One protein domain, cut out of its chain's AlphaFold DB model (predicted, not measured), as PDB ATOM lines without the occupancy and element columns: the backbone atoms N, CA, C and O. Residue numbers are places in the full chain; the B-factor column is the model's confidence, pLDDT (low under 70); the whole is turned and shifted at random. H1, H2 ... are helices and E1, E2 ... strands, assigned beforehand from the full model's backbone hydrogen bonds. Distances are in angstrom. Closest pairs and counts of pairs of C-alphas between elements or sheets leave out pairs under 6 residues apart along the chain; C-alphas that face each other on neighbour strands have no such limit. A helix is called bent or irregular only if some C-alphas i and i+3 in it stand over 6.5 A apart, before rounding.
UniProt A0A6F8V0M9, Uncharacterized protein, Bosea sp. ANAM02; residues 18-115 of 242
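AT A GLANCE: This is residues 18 to 115 of the 242 residues of an uncharacterized protein of Bosea sp. ANAM02 (UniProt A0A6F8V0M9). A small compact body of five helices and a two-strand hairpin has one long helix, H1, sticking out from it as a free arm. Short H2 is in the middle of the body, with H5 packed on it; H3 and H4 are towards one end, and H6 with the hairpin E1 and E2 towards the other. The printed part has 98 residues, with six named helices followed by two named strands; the sheet, in the order E1 - E2, is antiparallel, and the class is mostly helix. The whole is compact, with a radius of gyration of the C-alphas of 14.5 A, and spans 44 by 29 by 25 A, the arm making the length.

IN THESE COORDINATES: Strand E1 is residues 105 to 108 and E2 is residues 111 to 114; C-alpha 114 is at (342.915, -168.489, 93.454). H6 is residues 97 to 103; it is neither bent nor irregular, but only just: C-alphas 98 and 101 are 6.3 A apart. H2 is residues 42 to 48, with C-alpha 42 at (337.930, -177.072, 108.904), and H3 is residues 50 to 58. H4, residues 63 to 74, is 15.9 A long, and H5, residues 81 to 92, is 17.0 A. H1, residues 18 to 34, is 24.1 A long and begins with C-alpha 18 at (320.594, -164.802, 77.490).

HOW THE PARTS SIT: E1 and E2 form a hairpin, their directions at 140 degrees; N 106 and O 113 are 2.8 A apart, and N 111 and O 108 2.9 A, both within hydrogen-bond range. The closest C-alphas of H6 and E1 are those of Leu 100 and Cys 106, 5.7 A; those of H2 and E2 are Ala 47 and Ile 112, 7.1 A. H2 and H5 touch at a steep tilt of 52 degrees, the same way, closest at the C-alphas of Trp 43 and Asn 87, 5.5 A. H4 touches H5 with residues 63 to 67 alone, about perpendicular at 82 degrees; the C-alphas of Gly 64 and Ala 81 are closest, 4.7 A. H3 and H4 are close but not clearly touching, with the C-alphas of Ile 53 and Ile 66 closest at 6.8 A. H1 is apart from H2 and from H4, for instance. In H1 to H5 every O i to N i+4 pair is within hydrogen-bond range; in H6 0 of 3 are, beside 3 of 4 O i to N i+3 pairs.

THE WHOLE: The C-alphas of Glu 19 and Asn 82 are the two farthest apart, 44.2 A. Residues 18 to 34, which belong to H1, stand free; without them the body spans 28 by 25 by 18 A. The printed part has no cut and no long link. Mean pLDDT of the printed part is 80.1; it is under 70 at residues 18 to 19, 21 to 37 and 109 to 110.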
ATOM      1  N   GLU A  18     321.098-163.890  76.460       65.12
ATOM      2  CA  GLU A  18     320.594-164.802  77.490       65.12
ATOM      3  C   GLU A  18     321.035-166.257  77.277       65.12
ATOM      4  O   GLU A  18     321.277-166.985  78.234       65.12
ATOM      5  N   GLU A  19     321.175-166.690  76.025       68.94
ATOM      6  CA  GLU A  19     321.616-168.040  75.670       68.94
ATOM      7  C   GLU A  19     323.129-168.191  75.864       68.94
ATOM      8  O   GLU A  19     323.599-169.218  76.352       68.94
ATOM      9  N   ILE A  20     323.884-167.128  75.566       72.50
ATOM     10  CA  ILE A  20     325.318-167.037  75.866       72.50
ATOM     11  C   ILE A  20     325.535-167.021  77.381       72.50
ATOM     12  O   ILE A  20     326.377-167.767  77.878       72.50
ATOM     13  N   GLN A  21     324.746-166.235  78.118       69.06
ATOM     14  CA  GLN A  21     324.807-166.182  79.577       69.06
ATOM     15  C   GLN A  21     324.470-167.540  80.198       69.06
ATOM     16  O   GLN A  21     325.204-168.011  81.059       69.06
ATOM     17  N   ARG A  22     323.415-168.216  79.726       68.69
ATOM     18  CA  ARG A  22     323.042-169.555  80.202       68.69
ATOM     19  C   ARG A  22     324.130-170.589  79.907       68.69
ATOM     20  O   ARG A  22     324.446-171.390  80.778       68.69
ATOM     21  N   ALA A  23     324.721-170.561  78.712       69.75
ATOM     22  CA  ALA A  23     325.813-171.463  78.353       69.75
ATOM     23  C   ALA A  23     327.084-171.190  79.173       69.75
ATOM     24  O   ALA A  23     327.788-172.126  79.545       69.75
ATOM     25  N   PHE A  24     327.368-169.923  79.482       66.69
ATOM     26  CA  PHE A  24     328.485-169.547  80.340       66.69
ATOM     27  C   PHE A  24     328.249-169.971  81.792       66.69
ATOM     28  O   PHE A  24     329.145-170.553  82.389       66.69
ATOM     29  N   SER A  25     327.047-169.756  82.337       61.69
ATOM     30  CA  SER A  25     326.670-170.221  83.676       61.69
ATOM     31  C   SER A  25     326.727-171.743  83.790       61.69
ATOM     32  O   SER A  25     327.348-172.239  84.719       61.69
ATOM     33  N   ALA A  26     326.195-172.482  82.814       64.56
ATOM     34  CA  ALA A  26     326.264-173.945  82.805       64.56
ATOM     35  C   ALA A  26     327.714-174.456  82.740       64.56
ATOM     36  O   ALA A  26     328.080-175.391  83.442       64.56
ATOM     37  N   ARG A  27     328.570-173.804  81.943       54.94
ATOM     38  CA  ARG A  27     329.994-174.152  81.857       54.94
ATOM     39  C   ARG A  27     330.775-173.732  83.105       54.94
ATOM     40  O   ARG A  27     331.733-174.398  83.473       54.94
ATOM     41  N   ALA A  28     330.381-172.644  83.761       54.50
ATOM     42  CA  ALA A  28     330.948-172.220  85.037       54.50
ATOM     43  C   ALA A  28     330.550-173.173  86.172       54.50
ATOM     44  O   ALA A  28     331.384-173.473  87.017       54.50
ATOM     45  N   GLU A  29     329.319-173.691  86.162       52.47
ATOM     46  CA  GLU A  29     328.859-174.747  87.068       52.47
ATOM     47  C   GLU A  29     329.599-176.068  86.819       52.47
ATOM     48  O   GLU A  29     330.007-176.722  87.773       52.47
ATOM     49  N   GLU A  30     329.853-176.429  85.559       45.28
ATOM     50  CA  GLU A  30     330.638-177.614  85.184       45.28
ATOM     51  C   GLU A  30     332.107-177.500  85.630       45.28
ATOM     52  O   GLU A  30     332.652-178.420  86.236       45.28
ATOM     53  N   VAL A  31     332.736-176.336  85.430       47.44
ATOM     54  CA  VAL A  31     334.101-176.063  85.918       47.44
ATOM     55  C   VAL A  31     334.150-176.003  87.449       47.44
ATOM     56  O   VAL A  31     335.114-176.471  88.054       47.44
ATOM     57  N   ALA A  32     333.111-175.468  88.097       49.31
ATOM     58  CA  ALA A  32     332.993-175.482  89.552       49.31
ATOM     59  C   ALA A  32     332.801-176.907  90.099       49.31
ATOM     60  O   ALA A  32     333.332-177.219  91.166       49.31
ATOM     61  N   ALA A  33     332.103-177.781  89.365       45.38
ATOM     62  CA  ALA A  33     331.913-179.186  89.717       45.38
ATOM     63  C   ALA A  33     333.214-180.008  89.601       45.38
ATOM     64  O   ALA A  33     333.472-180.863  90.449       45.38
ATOM     65  N   ASP A  34     334.066-179.706  88.618       40.84
ATOM     66  CA  ASP A  34     335.370-180.367  88.431       40.84
ATOM     67  C   ASP A  34     336.435-179.923  89.451       40.84
ATOM     68  O   ASP A  34     337.477-180.566  89.596       40.84
ATOM     69  N   HIS A  35     336.208-178.823  90.175       45.22
ATOM     70  CA  HIS A  35     337.099-178.314  91.230       45.22
ATOM     71  C   HIS A  35     336.442-178.340  92.616       45.22
ATOM     72  O   HIS A  35     336.769-177.527  93.485       45.22
ATOM     73  N   VAL A  36     335.547-179.304  92.866       54.75
ATOM     74  CA  VAL A  36     335.041-179.567  94.221       54.75
ATOM     75  C   VAL A  36     336.155-180.217  95.041       54.75
ATOM     76  O   VAL A  36     336.232-181.436  95.211       54.75
ATOM     77  N   VAL A  37     337.049-179.381  95.565       60.81
ATOM     78  CA  VAL A  37     337.965-179.772  96.630       60.81
ATOM     79  C   VAL A  37     337.095-180.138  97.825       60.81
ATOM     80  O   VAL A  37     336.550-179.259  98.488       60.81
ATOM     81  N   ARG A  38     336.921-181.439  98.088       75.38
ATOM     82  CA  ARG A  38     336.279-181.891  99.326       75.38
ATOM     83  C   ARG A  38     337.192-181.520 100.492       75.38
ATOM     84  O   ARG A  38     338.271-182.112 100.598       75.38
ATOM     85  N   PRO A  39     336.783-180.586 101.362       80.50
ATOM     86  CA  PRO A  39     337.611-180.185 102.480       80.50
ATOM     87  C   PRO A  39     337.743-181.357 103.457       80.50
ATOM     88  O   PRO A  39     336.761-181.978 103.865       80.50
ATOM     89  N   ARG A  40     338.982-181.671 103.814       84.44
ATOM     90  CA  ARG A  40     339.370-182.659 104.826       84.44
ATOM     91  C   ARG A  40     339.489-182.028 106.203       84.44
ATOM     92  O   ARG A  40     339.345-182.723 107.206       84.44
ATOM     93  N   TYR A  41     339.754-180.725 106.255       86.56
ATOM     94  CA  TYR A  41     339.956-179.998 107.499       86.56
ATOM     95  C   TYR A  41     339.142-178.705 107.532       86.56
ATOM     96  O   TYR A  41     339.001-178.010 106.529       86.56
ATOM     97  N   GLY A  42     338.696-178.308 108.728       86.94
ATOM     98  CA  GLY A  42     337.930-177.072 108.904       86.94
ATOM     99  C   GLY A  42     338.669-175.802 108.459       86.94
ATOM    100  O   GLY A  42     338.027-174.834 108.068       86.94
ATOM    101  N   TRP A  43     340.009-175.785 108.459       89.12
ATOM    102  CA  TRP A  43     340.768-174.633 107.951       89.12
ATOM    103  C   TRP A  43     340.647-174.470 106.427       89.12
ATOM    104  O   TRP A  43     340.657-173.338 105.952       89.12
ATOM    105  N   GLU A  44     340.471-175.561 105.676       89.31
ATOM    106  CA  GLU A  44     340.293-175.536 104.217       89.31
ATOM    107  C   GLU A  44     338.928-174.947 103.862       89.31
ATOM    108  O   GLU A  44     338.836-174.082 102.995       89.31
ATOM    109  N   VAL A  45     337.882-175.329 104.610       88.81
ATOM    110  CA  VAL A  45     336.537-174.740 104.486       88.81
ATOM    111  C   VAL A  45     336.599-173.225 104.659       88.81
ATOM    112  O   VAL A  45     336.031-172.480 103.861       88.81
ATOM    113  N   VAL A  46     337.312-172.764 105.689       89.19
ATOM    114  CA  VAL A  46     337.456-171.336 105.995       89.19
ATOM    115  C   VAL A  46     338.284-170.620 104.923       89.19
ATOM    116  O   VAL A  46     337.930-169.507 104.545       89.19
ATOM    117  N   ALA A  47     339.348-171.242 104.408       87.19
ATOM    118  CA  ALA A  47     340.189-170.661 103.362       87.19
ATOM    119  C   ALA A  47     339.428-170.477 102.041       87.19
ATOM    120  O   ALA A  47     339.469-169.394 101.458       87.19
ATOM    121  N   ILE A  48     338.682-171.500 101.613       86.12
ATOM    122  CA  ILE A  48     337.864-171.468 100.391       86.12
ATOM    123  C   ILE A  48     336.757-170.408 100.503       86.12
ATOM    124  O   ILE A  48     336.455-169.715  99.534       86.12
ATOM    125  N   ASN A  49     336.174-170.243 101.693       87.50
ATOM    126  CA  ASN A  49     335.021-169.370 101.916       87.50
ATOM    127  C   ASN A  49     335.365-168.037 102.599       87.50
ATOM    128  O   ASN A  49     334.466-167.380 103.125       87.50
ATOM    129  N   VAL A  50     336.630-167.602 102.603       87.81
ATOM    130  CA  VAL A  50     337.050-166.419 103.381       87.81
ATOM    131  C   VAL A  50     336.256-165.160 103.014       87.81
ATOM    132  O   VAL A  50     335.837-164.407 103.888       87.81
ATOM    133  N   GLN A  51     335.953-164.975 101.725       85.12
ATOM    134  CA  GLN A  51     335.187-163.825 101.245       85.12
ATOM    135  C   GLN A  51     333.732-163.870 101.717       85.12
ATOM    136  O   GLN A  51     333.151-162.838 102.047       85.12
ATOM    137  N   THR A  52     333.137-165.062 101.747       87.38
ATOM    138  CA  THR A  52     331.791-165.276 102.285       87.38
ATOM    139  C   THR A  52     331.782-164.971 103.776       87.38
ATOM    140  O   THR A  52     330.933-164.214 104.231       87.38
ATOM    141  N   ILE A  53     332.778-165.455 104.522       89.12
ATOM    142  CA  ILE A  53     332.920-165.177 105.956       89.12
ATOM    143  C   ILE A  53     333.015-163.673 106.214       89.12
ATOM    144  O   ILE A  53     332.275-163.160 107.047       89.12
ATOM    145  N   ASP A  54     333.869-162.948 105.489       89.19
ATOM    146  CA  ASP A  54     334.008-161.501 105.681       89.19
ATOM    147  C   ASP A  54     332.709-160.747 105.333       89.19
ATOM    148  O   ASP A  54     332.329-159.826 106.057       89.19
ATOM    149  N   LYS A  55     331.960-161.169 104.303       91.31
ATOM    150  CA  LYS A  55     330.627-160.611 103.998       91.31
ATOM    151  C   LYS A  55     329.623-160.865 105.122       91.31
ATOM    152  O   LYS A  55     328.933-159.939 105.535       91.31
ATOM    153  N   LEU A  56     329.555-162.088 105.639       91.06
ATOM    154  CA  LEU A  56     328.656-162.433 106.745       91.06
ATOM    155  C   LEU A  56     329.030-161.684 108.030       91.06
ATOM    156  O   LEU A  56     328.154-161.290 108.795       91.06
ATOM    157  N   ARG A  57     330.323-161.412 108.235       92.88
ATOM    158  CA  ARG A  57     330.808-160.567 109.332       92.88
ATOM    159  C   ARG A  57     330.430-159.098 109.168       92.88
ATOM    160  O   ARG A  57     330.144-158.459 110.174       92.88
ATOM    161  N   LEU A  58     330.404-158.573 107.943       92.62
ATOM    162  CA  LEU A  58     329.889-157.225 107.659       92.62
ATOM    163  C   LEU A  58     328.375-157.117 107.884       92.62
ATOM    164  O   LEU A  58     327.889-156.039 108.202       92.62
ATOM    165  N   LEU A  59     327.647-158.228 107.754       93.69
ATOM    166  CA  LEU A  59     326.228-158.344 108.108       93.69
ATOM    167  C   LEU A  59     326.000-158.611 109.608       93.69
ATOM    168  O   LEU A  59     324.894-158.965 109.997       93.69
ATOM    169  N   GLU A  60     327.045-158.487 110.431       93.00
ATOM    170  CA  GLU A  60     327.018-158.689 111.886       93.00
ATOM    171  C   GLU A  60     326.544-160.081 112.350       93.00
ATOM    172  O   GLU A  60     326.203-160.256 113.520       93.00
ATOM    173  N   LYS A  61     326.602-161.107 111.484       91.94
ATOM    174  CA  LYS A  61     326.263-162.482 111.882       91.94
ATOM    175  C   LYS A  61     327.197-163.018 112.968       91.94
ATOM    176  O   LYS A  61     328.416-162.756 112.976       91.94
ATOM    177  N   ASP A  62     326.626-163.836 113.850       95.25
ATOM    178  CA  ASP A  62     327.392-164.565 114.856       95.25
ATOM    179  C   ASP A  62     328.249-165.673 114.219       95.25
ATOM    180  O   ASP A  62     327.956-166.206 113.147       95.25
ATOM    181  N   TRP A  63     329.342-166.040 114.890       91.69
ATOM    182  CA  TRP A  63     330.230-167.106 114.425       91.69
ATOM    183  C   TRP A  63     329.555-168.483 114.374       91.69
ATOM    184  O   TRP A  63     329.995-169.320 113.585       91.69
ATOM    185  N   GLY A  64     328.523-168.725 115.189       93.19
ATOM    186  CA  GLY A  64     327.682-169.922 115.121       93.19
ATOM    187  C   GLY A  64     326.927-170.013 113.801       93.19
ATOM    188  O   GLY A  64     327.095-170.986 113.071       93.19
ATOM    189  N   GLU A  65     326.206-168.952 113.439       93.19
ATOM    190  CA  GLU A  65     325.449-168.884 112.183       93.19
ATOM    191  C   GLU A  65     326.360-169.016 110.957       93.19
ATOM    192  O   GLU A  65     326.039-169.723 110.004       93.19
ATOM    193  N   ILE A  66     327.535-168.378 111.001       92.62
ATOM    194  CA  ILE A  66     328.546-168.510 109.946       92.62
ATOM    195  C   ILE A  66     329.024-169.964 109.843       92.62
ATOM    196  O   ILE A  66     329.193-170.474 108.739       92.62
ATOM    197  N   ALA A  67     329.254-170.650 110.965       92.56
ATOM    198  CA  ALA A  67     329.696-172.042 110.951       92.56
ATOM    199  C   ALA A  67     328.628-172.989 110.385       92.56
ATOM    200  O   ALA A  67     328.981-173.899 109.634       92.56
ATOM    201  N   ASP A  68     327.350-172.763 110.690       92.50
ATOM    202  CA  ASP A  68     326.248-173.565 110.152       92.50
ATOM    203  C   ASP A  68     326.062-173.342 108.642       92.50
ATOM    204  O   ASP A  68     325.938-174.309 107.887       92.50
ATOM    205  N   GLU A  69     326.149-172.093 108.174       91.69
ATOM    206  CA  GLU A  69     326.082-171.762 106.744       91.69
ATOM    207  C   GLU A  69     327.251-172.393 105.968       91.69
ATOM    208  O   GLU A  69     327.066-173.002 104.912       91.69
ATOM    209  N   LEU A  70     328.461-172.343 106.533       89.88
ATOM    210  CA  LEU A  70     329.631-173.011 105.965       89.88
ATOM    211  C   LEU A  70     329.505-174.538 105.991       89.88
ATOM    212  O   LEU A  70     329.923-175.189 105.031       89.88
ATOM    213  N   ARG A  71     328.937-175.127 107.050       89.69
ATOM    214  CA  ARG A  71     328.675-176.574 107.141       89.69
ATOM    215  C   ARG A  71     327.728-177.012 106.026       89.69
ATOM    216  O   ARG A  71     328.004-178.003 105.351       89.69
ATOM    217  N   GLN A  72     326.664-176.246 105.792       87.50
ATOM    218  CA  GLN A  72     325.689-176.518 104.739       87.50
ATOM    219  C   GLN A  72     326.286-176.352 103.334       87.50
ATOM    220  O   GLN A  72     326.044-177.191 102.470       87.50
ATOM    221  N   ALA A  73     327.096-175.313 103.110       84.12
ATOM    222  CA  ALA A  73     327.698-175.033 101.805       84.12
ATOM    223  C   ALA A  73     328.852-175.987 101.441       84.12
ATOM    224  O   ALA A  73     329.019-176.341 100.277       84.12
ATOM    225  N   SER A  74     329.659-176.397 102.423       82.50
ATOM    226  CA  SER A  74     330.851-177.232 102.196       82.50
ATOM    227  C   SER A  74     330.617-178.730 102.387       82.50
ATOM    228  O   SER A  74     331.458-179.534 101.983       82.50
ATOM    229  N   GLY A  75     329.513-179.120 103.035       83.62
ATOM    230  CA  GLY A  75     329.253-180.505 103.425       83.62
ATOM    231  C   GLY A  75     330.201-181.039 104.508       83.62
ATOM    232  O   GLY A  75     330.260-182.250 104.705       83.62
ATOM    233  N   PHE A  76     330.956-180.171 105.197       85.38
ATOM    234  CA  PHE A  76     331.886-180.553 106.265       85.38
ATOM    235  C   PHE A  76     331.181-180.543 107.634       85.38
ATOM    236  O   PHE A  76     330.971-179.461 108.180       85.38
ATOM    237  N   PRO A  77     330.822-181.706 108.217       80.88
ATOM    238  CA  PRO A  77     329.889-181.774 109.345       80.88
ATOM    239  C   PRO A  77     330.444-181.205 110.660       80.88
ATOM    240  O   PRO A  77     329.683-180.655 111.450       80.88
ATOM    241  N   ASP A  78     331.756-181.276 110.891       86.94
ATOM    242  CA  ASP A  78     332.383-180.955 112.186       86.94
ATOM    243  C   ASP A  78     333.004-179.545 112.229       86.94
ATOM    244  O   ASP A  78     334.170-179.339 112.579       86.94
ATOM    245  N   LEU A  79     332.246-178.535 111.794       89.81
ATOM    246  CA  LEU A  79     332.691-177.140 111.829       89.81
ATOM    247  C   LEU A  79     332.109-176.399 113.035       89.81
ATOM    248  O   LEU A  79     330.939-176.025 113.033       89.81
ATOM    249  N   ALA A  80     332.927-176.155 114.060       92.25
ATOM    250  CA  ALA A  80     332.540-175.363 115.230       92.25
ATOM    251  C   ALA A  80     332.814-173.856 115.046       92.25
ATOM    252  O   ALA A  80     333.827-173.465 114.457       92.25
ATOM    253  N   ALA A  81     331.982-173.003 115.653       92.50
ATOM    254  CA  ALA A  81     332.107-171.538 115.615       92.50
ATOM    255  C   ALA A  81     333.501-171.029 116.030       92.50
ATOM    256  O   ALA A  81     334.121-170.207 115.351       92.50
ATOM    257  N   ASN A  82     334.043-171.565 117.132       94.25
ATOM    258  CA  ASN A  82     335.370-171.175 117.610       94.25
ATOM    259  C   ASN A  82     336.476-171.575 116.618       94.25
ATOM    260  O   ASN A  82     337.432-170.823 116.425       94.25
ATOM    261  N   SER A  83     336.325-172.716 115.941       91.56
ATOM    262  CA  SER A  83     337.256-173.173 114.905       91.56
ATOM    263  C   SER A  83     337.250-172.238 113.697       91.56
ATOM    264  O   SER A  83     338.322-171.904 113.195       91.56
ATOM    265  N   VAL A  84     336.079-171.752 113.267       91.88
ATOM    266  CA  VAL A  84     335.971-170.751 112.187       91.88
ATOM    267  C   VAL A  84     336.714-169.473 112.564       91.88
ATOM    268  O   VAL A  84     337.587-169.024 111.821       91.88
ATOM    269  N   ARG A  85     336.447-168.933 113.758       94.50
ATOM    270  CA  ARG A  85     337.098-167.713 114.258       94.50
ATOM    271  C   ARG A  85     338.623-167.849 114.319       94.50
ATOM    272  O   ARG A  85     339.349-166.977 113.835       94.50
ATOM    273  N   VAL A  86     339.119-168.940 114.908       93.94
ATOM    274  CA  VAL A  86     340.561-169.194 115.058       93.94
ATOM    275  C   VAL A  86     341.223-169.386 113.697       93.94
ATOM    276  O   VAL A  86     342.258-168.775 113.435       93.94
ATOM    277  N   ASN A  87     340.632-170.188 112.810       92.31
ATOM    278  CA  ASN A  87     341.201-170.430 111.485       92.31
ATOM    279  C   ASN A  87     341.182-169.174 110.611       92.31
ATOM    280  O   ASN A  87     342.165-168.922 109.920       92.31
ATOM    281  N   ARG A  88     340.146-168.332 110.708       92.00
ATOM    282  CA  ARG A  88     340.101-167.031 110.024       92.00
ATOM    283  C   ARG A  88     341.232-166.120 110.497       92.00
ATOM    284  O   ARG A  88     341.912-165.507 109.681       92.00
ATOM    285  N   SER A  89     341.470-166.054 111.806       91.00
ATOM    286  CA  SER A  89     342.594-165.288 112.366       91.00
ATOM    287  C   SER A  89     343.955-165.827 111.893       91.00
ATOM    288  O   SER A  89     344.837-165.070 111.487       91.00
ATOM    289  N   ARG A  90     344.112-167.156 111.857       90.19
ATOM    290  CA  ARG A  90     345.321-167.825 111.348       90.19
ATOM    291  C   ARG A  90     345.572-167.566 109.861       90.19
ATOM    292  O   ARG A  90     346.717-167.376 109.471       90.19
ATOM    293  N   LEU A  91     344.521-167.498 109.047       87.88
ATOM    294  CA  LEU A  91     344.634-167.104 107.638       87.88
ATOM    295  C   LEU A  91     345.107-165.652 107.495       87.88
ATOM    296  O   LEU A  91     346.003-165.385 106.706       87.88
ATOM    297  N   GLY A  92     344.580-164.733 108.311       84.50
ATOM    298  CA  GLY A  92     345.024-163.333 108.311       84.50
ATOM    299  C   GLY A  92     346.483-163.140 108.749       84.50
ATOM    300  O   GLY A  92     347.130-162.188 108.332       84.50
ATOM    301  N   THR A  93     347.028-164.055 109.554       86.12
ATOM    302  CA  THR A  93     348.432-164.014 110.011       86.12
ATOM    303  C   THR A  93     349.398-164.778 109.101       86.12
ATOM    304  O   THR A  93     350.600-164.758 109.349       86.12
ATOM    305  N   GLY A  94     348.903-165.429 108.043       83.94
ATOM    306  CA  GLY A  94     349.721-166.197 107.100       83.94
ATOM    307  C   GLY A  94     350.120-167.598 107.576       83.94
ATOM    308  O   GLY A  94     350.975-168.235 106.971       83.94
ATOM    309  N   PHE A  95     349.502-168.122 108.640       86.81
ATOM    310  CA  PHE A  95     349.856-169.430 109.214       86.81
ATOM    311  C   PHE A  95     349.668-170.609 108.238       86.81
ATOM    312  O   PHE A  95     350.276-171.664 108.408       86.81
ATOM    313  N   TYR A  96     348.799-170.451 107.237       85.88
ATOM    314  CA  TYR A  96     348.508-171.485 106.242       85.88
ATOM    315  C   TYR A  96     349.115-171.192 104.862       85.88
ATOM    316  O   TYR A  96     348.831-171.956 103.945       85.88
ATOM    317  N   ASP A  97     349.943-170.152 104.699       82.31
ATOM    318  CA  ASP A  97     350.432-169.701 103.382       82.31
ATOM    319  C   ASP A  97     351.112-170.834 102.586       82.31
ATOM    320  O   ASP A  97     350.777-171.051 101.421       82.31
ATOM    321  N   ASP A  98     351.934-171.660 103.242       83.94
ATOM    322  CA  ASP A  98     352.599-172.818 102.619       83.94
ATOM    323  C   ASP A  98     351.618-173.908 102.145       83.94
ATOM    324  O   ASP A  98     351.904-174.673 101.224       83.94
ATOM    325  N   LYS A  99     350.446-174.005 102.786       83.62
ATOM    326  CA  LYS A  99     349.423-175.029 102.511       83.62
ATOM    327  C   LYS A  99     348.354-174.549 101.538       83.62
ATOM    328  O   LYS A  99     347.716-175.379 100.895       83.62
ATOM    329  N   LEU A 100     348.164-173.235 101.408       83.00
ATOM    330  CA  LEU A 100     347.211-172.650 100.466       83.00
ATOM    331  C   LEU A 100     347.541-173.043  99.022       83.00
ATOM    332  O   LEU A 100     346.626-173.339  98.253       83.00
ATOM    333  N   GLY A 101     348.830-173.172  98.688       74.06
ATOM    334  CA  GLY A 101     349.267-173.602  97.359       74.06
ATOM    335  C   GLY A 101     348.727-174.974  96.943       74.06
ATOM    336  O   GLY A 101     348.380-175.166  95.779       74.06
ATOM    337  N   ALA A 102     348.555-175.901  97.891       75.50
ATOM    338  CA  ALA A 102     347.975-177.221  97.625       75.50
ATOM    339  C   ALA A 102     346.469-177.166  97.304       75.50
ATOM    340  O   ALA A 102     345.944-178.073  96.662       75.50
ATOM    341  N   LEU A 103     345.786-176.099  97.726       71.88
ATOM    342  CA  LEU A 103     344.386-175.822  97.396       71.88
ATOM    343  C   LEU A 103     344.249-174.966  96.127       71.88
ATOM    344  O   LEU A 103     343.138-174.585  95.769       71.88
ATOM    345  N   GLY A 104     345.363-174.622  95.470       74.75
ATOM    346  CA  GLY A 104     345.361-173.664  94.368       74.75
ATOM    347  C   GLY A 104     345.009-172.247  94.827       74.75
ATOM    348  O   GLY A 104     344.443-171.490  94.046       74.75
ATOM    349  N   LEU A 105     345.305-171.890  96.080       79.56
ATOM    350  CA  LEU A 105     345.047-170.575  96.668       79.56
ATOM    351  C   LEU A 105     346.368-169.888  97.052       79.56
ATOM    352  O   LEU A 105     347.346-170.545  97.403       79.56
ATOM    353  N   CYS A 106     346.409-168.561  97.019       78.25
ATOM    354  CA  CYS A 106     347.519-167.764  97.528       78.25
ATOM    355  C   CYS A 106     347.004-166.543  98.290       78.25
ATOM    356  O   CYS A 106     345.885-166.075  98.070       78.25
ATOM    357  N   ARG A 107     347.823-166.025  99.209       77.00
ATOM    358  CA  ARG A 107     347.526-164.775  99.908       77.00
ATOM    359  C   ARG A 107     348.124-163.599  99.136       77.00
ATOM    360  O   ARG A 107     349.324-163.570  98.883       77.00
ATOM    361  N   VAL A 108     347.292-162.619  98.792       76.12
ATOM    362  CA  VAL A 108     347.668-161.375  98.111       76.12
ATOM    363  C   VAL A 108     347.054-160.212  98.886       76.12
ATOM    364  O   VAL A 108     345.834-160.102  98.961       76.12
ATOM    365  N   ASN A 109     347.882-159.343  99.478       67.50
ATOM    366  CA  ASN A 109     347.431-158.168 100.246       67.50
ATOM    367  C   ASN A 109     346.320-158.500 101.269       67.50
ATOM    368  O   ASN A 109     345.244-157.903 101.247       67.50
ATOM    369  N   ASP A 110     346.561-159.508 102.115       66.81
ATOM    370  CA  ASP A 110     345.624-160.032 103.129       66.81
ATOM    371  C   ASP A 110     344.315-160.639 102.600       66.81
ATOM    372  O   ASP A 110     343.406-160.947 103.373       66.81
ATOM    373  N   ARG A 111     344.219-160.883 101.292       70.44
ATOM    374  CA  ARG A 111     343.107-161.608 100.669       70.44
ATOM    375  C   ARG A 111     343.573-162.966 100.186       70.44
ATOM    376  O   ARG A 111     344.696-163.103  99.717       70.44
ATOM    377  N   ILE A 112     342.704-163.966 100.287       76.56
ATOM    378  CA  ILE A 112     342.949-165.275  99.682       76.56
ATOM    379  C   ILE A 112     342.364-165.253  98.274       76.56
ATOM    380  O   ILE A 112     341.163-165.015  98.099       76.56
ATOM    381  N   GLU A 113     343.214-165.477  97.280       73.75
ATOM    382  CA  GLU A 113     342.854-165.512  95.868       73.75
ATOM    383  C   GLU A 113     343.224-166.868  95.254       73.75
ATOM    384  O   GLU A 113     344.192-167.495  95.684       73.75
ATOM    385  N   PRO A 114     342.482-167.347  94.244       74.50
ATOM    386  CA  PRO A 114     342.915-168.489  93.454       74.50
ATOM    387  C   PRO A 114     344.241-168.191  92.751       74.50
ATOM    388  O   PRO A 114     344.391-167.144  92.115       74.50
ATOM    389  N   ILE A 115     345.180-169.134  92.808       73.31
ATOM    390  CA  ILE A 115     346.399-169.109  92.005       73.31
ATOM    391  C   ILE A 115     345.958-169.182  90.547       73.31
ATOM    392  O   ILE A 115     345.601-170.243  90.034       73.31
TER     393      ILE A 115